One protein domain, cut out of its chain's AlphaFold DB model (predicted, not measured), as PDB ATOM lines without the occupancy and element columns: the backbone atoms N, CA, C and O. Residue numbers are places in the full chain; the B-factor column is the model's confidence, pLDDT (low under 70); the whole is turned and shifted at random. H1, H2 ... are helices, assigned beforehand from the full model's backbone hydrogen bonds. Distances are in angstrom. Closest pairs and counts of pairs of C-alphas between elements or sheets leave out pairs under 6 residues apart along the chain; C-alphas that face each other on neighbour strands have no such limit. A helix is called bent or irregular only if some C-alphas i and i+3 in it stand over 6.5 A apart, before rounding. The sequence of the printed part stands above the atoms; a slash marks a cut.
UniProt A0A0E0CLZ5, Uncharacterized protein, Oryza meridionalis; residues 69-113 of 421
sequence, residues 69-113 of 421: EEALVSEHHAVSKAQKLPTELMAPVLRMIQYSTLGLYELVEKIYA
ATOM      1  N   GLU A  69      -0.643  32.564 -26.462       59.47
ATOM      2  CA  GLU A  69       0.418  31.573 -26.247       59.47
ATOM      3  C   GLU A  69       1.815  32.212 -26.297       59.47
ATOM      4  O   GLU A  69       2.640  31.976 -25.415       59.47
ATOM      5  N   GLU A  70       2.074  33.097 -27.267       66.75
ATOM      6  CA  GLU A  70       3.333  33.852 -27.347       66.75
ATOM      7  C   GLU A  70       3.524  34.795 -26.152       66.75
ATOM      8  O   GLU A  70       4.648  34.963 -25.669       66.75
ATOM      9  N   ALA A  71       2.441  35.404 -25.658       63.94
ATOM     10  CA  ALA A  71       2.458  36.229 -24.459       63.94
ATOM     11  C   ALA A  71       2.869  35.387 -23.242       63.94
ATOM     12  O   ALA A  71       3.860  35.737 -22.601       63.94
ATOM     13  N   LEU A  72       2.207  34.245 -23.012       67.56
ATOM     14  CA  LEU A  72       2.507  33.283 -21.941       67.56
ATOM     15  C   LEU A  72       3.952  32.766 -21.991       67.56
ATOM     16  O   LEU A  72       4.650  32.764 -20.978       67.56
ATOM     17  N   VAL A  73       4.443  32.387 -23.175       70.31
ATOM     18  CA  VAL A  73       5.845  31.975 -23.365       70.31
ATOM     19  C   VAL A  73       6.800  33.140 -23.083       70.31
ATOM     20  O   VAL A  73       7.864  32.936 -22.494       70.31
ATOM     21  N   SER A  74       6.436  34.376 -23.444       65.00
ATOM     22  CA  SER A  74       7.241  35.560 -23.123       65.00
ATOM     23  C   SER A  74       7.244  35.900 -21.628       65.00
ATOM     24  O   SER A  74       8.292  36.297 -21.118       65.00
ATOM     25  N   GLU A  75       6.123  35.695 -20.931       70.62
ATOM     26  CA  GLU A  75       5.954  35.876 -19.485       70.62
ATOM     27  C   GLU A  75       6.812  34.851 -18.736       70.62
ATOM     28  O   GLU A  75       7.707  35.222 -17.978       70.62
ATOM     29  N   HIS A  76       6.653  33.561 -19.047       70.19
ATOM     30  CA  HIS A  76       7.416  32.481 -18.423       70.19
ATOM     31  C   HIS A  76       8.926  32.628 -18.681       70.19
ATOM     32  O   HIS A  76       9.738  32.394 -17.785       70.19
ATOM     33  N   HIS A  77       9.329  33.083 -19.873       69.12
ATOM     34  CA  HIS A  77      10.727  33.385 -20.187       69.12
ATOM     35  C   HIS A  77      11.247  34.654 -19.481       69.12
ATOM     36  O   HIS A  77      12.440  34.728 -19.178       69.12
ATOM     37  N   ALA A  78      10.390  35.636 -19.185       64.50
ATOM     38  CA  ALA A  78      10.739  36.801 -18.372       64.50
ATOM     39  C   ALA A  78      10.880  36.428 -16.884       64.50
ATOM     40  O   ALA A  78      11.880  36.785 -16.262       64.50
ATOM     41  N   VAL A  79       9.961  35.624 -16.340       66.75
ATOM     42  CA  VAL A  79      10.033  35.068 -14.977       66.75
ATOM     43  C   VAL A  79      11.290  34.211 -14.810       66.75
ATOM     44  O   VAL A  79      12.091  34.466 -13.911       66.75
ATOM     45  N   SER A  80      11.566  33.286 -15.735       66.31
ATOM     46  CA  SER A  80      12.797  32.475 -15.739       66.31
ATOM     47  C   SER A  80      14.079  33.257 -16.081       66.31
ATOM     48  O   SER A  80      15.171  32.686 -16.049       66.31
ATOM     49  N   LYS A  81      13.982  34.556 -16.402       66.25
ATOM     50  CA  LYS A  81      15.118  35.496 -16.432       66.25
ATOM     51  C   LYS A  81      15.251  36.271 -15.123       66.25
ATOM     52  O   LYS A  81      16.366  36.399 -14.632       66.25
ATOM     53  N   ALA A  82      14.148  36.722 -14.527       61.66
ATOM     54  CA  ALA A  82      14.146  37.362 -13.211       61.66
ATOM     55  C   ALA A  82      14.686  36.417 -12.119       61.66
ATOM     56  O   ALA A  82      15.516  36.822 -11.312       61.66
ATOM     57  N   GLN A  83      14.320  35.131 -12.176       63.69
ATOM     58  CA  GLN A  83      14.841  34.055 -11.317       63.69
ATOM     59  C   GLN A  83      16.354  33.789 -11.464       63.69
ATOM     60  O   GLN A  83      16.907  33.017 -10.687       63.69
ATOM     61  N   LYS A  84      17.034  34.387 -12.455       70.44
ATOM     62  CA  LYS A  84      18.491  34.274 -12.651       70.44
ATOM     63  C   LYS A  84      19.271  35.463 -12.080       70.44
ATOM     64  O   LYS A  84      20.493  35.478 -12.199       70.44
ATOM     65  N   LEU A  85      18.600  36.455 -11.488       64.94
ATOM     66  CA  LEU A  85      19.290  37.512 -10.754       64.94
ATOM     67  C   LEU A  85      19.804  36.946  -9.414       64.94
ATOM     68  O   LEU A  85      19.008  36.350  -8.690       64.94
ATOM     69  N   PRO A  86      21.087  37.137  -9.051       71.31
ATOM     70  CA  PRO A  86      21.594  36.751  -7.736       71.31
ATOM     71  C   PRO A  86      20.777  37.383  -6.599       71.31
ATOM     72  O   PRO A  86      20.516  38.591  -6.603       71.31
ATOM     73  N   THR A  87      20.377  36.568  -5.622       73.00
ATOM     74  CA  THR A  87      19.529  36.961  -4.481       73.00
ATOM     75  C   THR A  87      20.140  38.120  -3.687       73.00
ATOM     76  O   THR A  87      19.442  39.013  -3.211       73.00
ATOM     77  N   GLU A  88      21.468  38.137  -3.606       72.62
ATOM     78  CA  GLU A  88      22.302  39.126  -2.926       72.62
ATOM     79  C   GLU A  88      22.174  40.514  -3.580       72.62
ATOM     80  O   GLU A  88      22.180  41.534  -2.891       72.62
ATOM     81  N   LEU A  89      21.983  40.558  -4.907       72.38
ATOM     82  CA  LEU A  89      21.776  41.788  -5.678       72.38
ATOM     83  C   LEU A  89      20.327  42.286  -5.632       72.38
ATOM     84  O   LEU A  89      20.102  43.489  -5.780       72.38
ATOM     85  N   MET A  90      19.341  41.413  -5.388       76.12
ATOM     86  CA  MET A  90      17.924  41.802  -5.369       76.12
ATOM     87  C   MET A  90      17.643  42.916  -4.352       76.12
ATOM     88  O   MET A  90      17.035  43.924  -4.705       76.12
ATOM     89  N   ALA A  91      18.094  42.779  -3.102       77.06
ATOM     90  CA  ALA A  91      17.794  43.764  -2.059       77.06
ATOM     91  C   ALA A  91      18.473  45.141  -2.283       77.06
ATOM     92  O   ALA A  91      17.800  46.163  -2.118       77.06
ATOM     93  N   PRO A  92      19.761  45.243  -2.677       74.19
ATOM     94  CA  PRO A  92      20.355  46.489  -3.169       74.19
ATOM     95  C   PRO A  92      19.590  47.113  -4.346       74.19
ATOM     96  O   PRO A  92      19.232  48.287  -4.271       74.19
ATOM     97  N   VAL A  93      19.292  46.339  -5.396       81.44
ATOM     98  CA  VAL A  93      18.631  46.836  -6.616       81.44
ATOM     99  C   VAL A  93      17.214  47.331  -6.328       81.44
ATOM    100  O   VAL A  93      16.870  48.447  -6.713       81.44
ATOM    101  N   LEU A  94      16.410  46.565  -5.587       82.38
ATOM    102  CA  LEU A  94      15.047  46.960  -5.220       82.38
ATOM    103  C   LEU A  94      15.031  48.268  -4.419       82.38
ATOM    104  O   LEU A  94      14.228  49.143  -4.729       82.38
ATOM    105  N   ARG A  95      15.960  48.463  -3.470       79.75
ATOM    106  CA  ARG A  95      16.092  49.726  -2.713       79.75
ATOM    107  C   ARG A  95      16.488  50.928  -3.581       79.75
ATOM    108  O   ARG A  95      16.181  52.052  -3.203       79.75
ATOM    109  N   MET A  96      17.152  50.714  -4.719       79.25
ATOM    110  CA  MET A  96      17.501  51.778  -5.674       79.25
ATOM    111  C   MET A  96      16.383  52.085  -6.682       79.25
ATOM    112  O   MET A  96      16.295  53.213  -7.164       79.25
ATOM    113  N   ILE A  97      15.530  51.104  -6.991       85.25
ATOM    114  CA  ILE A  97      14.329  51.276  -7.823       85.25
ATOM    115  C   ILE A  97      13.199  51.931  -7.013       85.25
ATOM    116  O   ILE A  97      12.492  52.802  -7.523       85.25
ATOM    117  N   GLN A  98      13.025  51.534  -5.752       81.25
ATOM    118  CA  GLN A  98      11.964  52.025  -4.877       81.25
ATOM    119  C   GLN A  98      12.080  53.550  -4.677       81.25
ATOM    120  O   GLN A  98      13.105  54.058  -4.234       81.25
ATOM    121  N   TYR A  99      11.009  54.277  -5.015       73.12
ATOM    122  CA  TYR A  99      10.937  55.750  -5.045       73.12
ATOM    123  C   TYR A  99      11.835  56.459  -6.081       73.12
ATOM    124  O   TYR A  99      11.957  57.683  -6.035       73.12
ATOM    125  N   SER A 100      12.425  55.744  -7.045       80.50
ATOM    126  CA  SER A 100      13.102  56.388  -8.176       80.50
ATOM    127  C   SER A 100      12.100  57.066  -9.118       80.50
ATOM    128  O   SER A 100      11.090  56.475  -9.494       80.50
ATOM    129  N   THR A 101      12.411  58.293  -9.539       84.56
ATOM    130  CA  THR A 101      11.652  59.066 -10.542       84.56
ATOM    131  C   THR A 101      12.406  59.219 -11.869       84.56
ATOM    132  O   THR A 101      12.053  60.077 -12.673       84.56
ATOM    133  N   LEU A 102      13.490  58.461 -12.065       82.75
ATOM    134  CA  LEU A 102      14.340  58.523 -13.261       82.75
ATOM    135  C   LEU A 102      13.736  57.747 -14.437       82.75
ATOM    136  O   LEU A 102      12.956  56.812 -14.239       82.75
ATOM    137  N   GLY A 103      14.151  58.086 -15.661       85.25
ATOM    138  CA  GLY A 103      13.858  57.266 -16.833       85.25
ATOM    139  C   GLY A 103      14.502  55.879 -16.719       85.25
ATOM    140  O   GLY A 103      15.543  55.723 -16.087       85.25
ATOM    141  N   LEU A 104      13.909  54.856 -17.348       81.19
ATOM    142  CA  LEU A 104      14.373  53.464 -17.212       81.19
ATOM    143  C   LEU A 104      15.862  53.287 -17.571       81.19
ATOM    144  O   LEU A 104      16.565  52.550 -16.890       81.19
ATOM    145  N   TYR A 105      16.340  53.983 -18.605       81.38
ATOM    146  CA  TYR A 105      17.744  53.952 -19.027       81.38
ATOM    147  C   TYR A 105      18.677  54.562 -17.966       81.38
ATOM    148  O   TYR A 105      19.567  53.882 -17.466       81.38
ATOM    149  N   GLU A 106      18.395  55.799 -17.542       82.62
ATOM    150  CA  GLU A 106      19.133  56.518 -16.488       82.62
ATOM    151  C   GLU A 106      19.148  55.741 -15.161       82.62
ATOM    152  O   GLU A 106      20.132  55.749 -14.422       82.62
ATOM    153  N   LEU A 107      18.045  55.052 -14.845       84.06
ATOM    154  CA  LEU A 107      17.924  54.205 -13.665       84.06
ATOM    155  C   LEU A 107      18.811  52.959 -13.769       84.06
ATOM    156  O   LEU A 107      19.465  52.611 -12.789       84.06
ATOM    157  N   VAL A 108      18.878  52.315 -14.938       83.75
ATOM    158  CA  VAL A 108      19.778  51.175 -15.180       83.75
ATOM    159  C   VAL A 108      21.245  51.606 -15.110       83.75
ATOM    160  O   VAL A 108      22.013  50.949 -14.413       83.75
ATOM    161  N   GLU A 109      21.630  52.726 -15.730       82.75
ATOM    162  CA  GLU A 109      22.998  53.265 -15.626       82.75
ATOM    163  C   GLU A 109      23.373  53.602 -14.176       82.75
ATOM    164  O   GLU A 109      24.434  53.206 -13.692       82.75
ATOM    165  N   LYS A 110      22.475  54.273 -13.442       82.38
ATOM    166  CA  LYS A 110      22.679  54.611 -12.028       82.38
ATOM    167  C   LYS A 110      22.806  53.367 -11.145       82.38
ATOM    168  O   LYS A 110      23.643  53.355 -10.245       82.38
ATOM    169  N   ILE A 111      21.989  52.337 -11.377       82.69
ATOM    170  CA  ILE A 111      22.078  51.064 -10.650       82.69
ATOM    171  C   ILE A 111      23.392  50.356 -10.988       82.69
ATOM    172  O   ILE A 111      24.067  49.900 -10.073       82.69
ATOM    173  N   TYR A 112      23.791  50.311 -12.261       78.75
ATOM    174  CA  TYR A 112      25.049  49.699 -12.692       78.75
ATOM    175  C   TYR A 112      26.263  50.369 -12.032       78.75
ATOM    176  O   TYR A 112      27.031  49.696 -11.347       78.75
ATOM    177  N   ALA A 113      26.381  51.696 -12.143       77.38
ATOM    178  CA  ALA A 113      27.461  52.457 -11.514       77.38
ATOM    179  C   ALA A 113      27.460  52.297  -9.984       77.38
ATOM    180  O   ALA A 113      28.506  52.085  -9.375       77.38
TER     181      ALA A 113
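What this domain is: This is residues 69 to 113 of the 421 residues of an uncharacterized protein of Oryza meridionalis (UniProt A0A0E0CLZ5). This is an open V of helices: H1 is a free arm, sticking out at residues 69 to 81, and at the other end H2 and H3 make a small, loose head. Residues 83 to 86 are at the bottom of the V, between H1 and H2, and after H2 the chain folds back through the loop of residues 98 to 103 into H3. The printed part has 45 residues with three named helices, in the order H1, H2, H3, and no named strand; the class is all helix. The whole is loose, with a radius of gyration of the C-alphas of 13.0 A, and the C-alphas span 35 by 24 by 17 A along their three main axes, the arm H1 making much of the length.

Where its parts are: The longest helix, H1, holds residues 69 to 82 and is 19.8 A long from first to last C-alpha; it begins at C-alpha 69 at (0.418, 31.573, -26.247). H2 holds residues 87 to 97, beginning at C-alpha 87 at (19.529, 36.961, -4.481), and is 15.6 A long. H3 holds residues 104 to 113, is 14.3 A long, and ends at C-alpha 113 at (27.461, 52.457, -11.514). H2 is irregular, but only just: C-alphas 88 and 91 are 6.53 A apart, and its line is a rough one.

How they stand to each other: H1 touches no helix. H1 and H2 are apart, though they follow each other in the chain, and H1 and H3 are apart too. Residues 69 to 81, which belong to H1, stand free, and so do residues 83 to 89, of which 87 to 89 belong to H2. H2 and H3 only just touch, with 3 pairs of C-alphas within 8 A. Their closest C-alphas are those of Val 93 and Ile 111, 6.8 A apart. Their lines stand at a steep tilt of 53 degrees, opposite ways, with their centres 12.8 A apart. In H1 and H3 every O i to N i+4 pair is within hydrogen-bond range, while in H2 it is 5 of 7.

The domain as a whole: The two C-alphas farthest apart are those of Glu 69 and Ala 113, the first and last printed residues, at 37.2 A. The printed part has no cut. The link from H1 to H2, with 4 residues, is tight; the link from H2 to H3, with 6 residues, is short but not tight, and no link is long. The mean pLDDT of the printed part is 74.6. It is under 70 at residues 69 to 72, 74, 77 to 83 and 85; the mean of H1 is 66, that of H2 is 78 and that of H3 is 82.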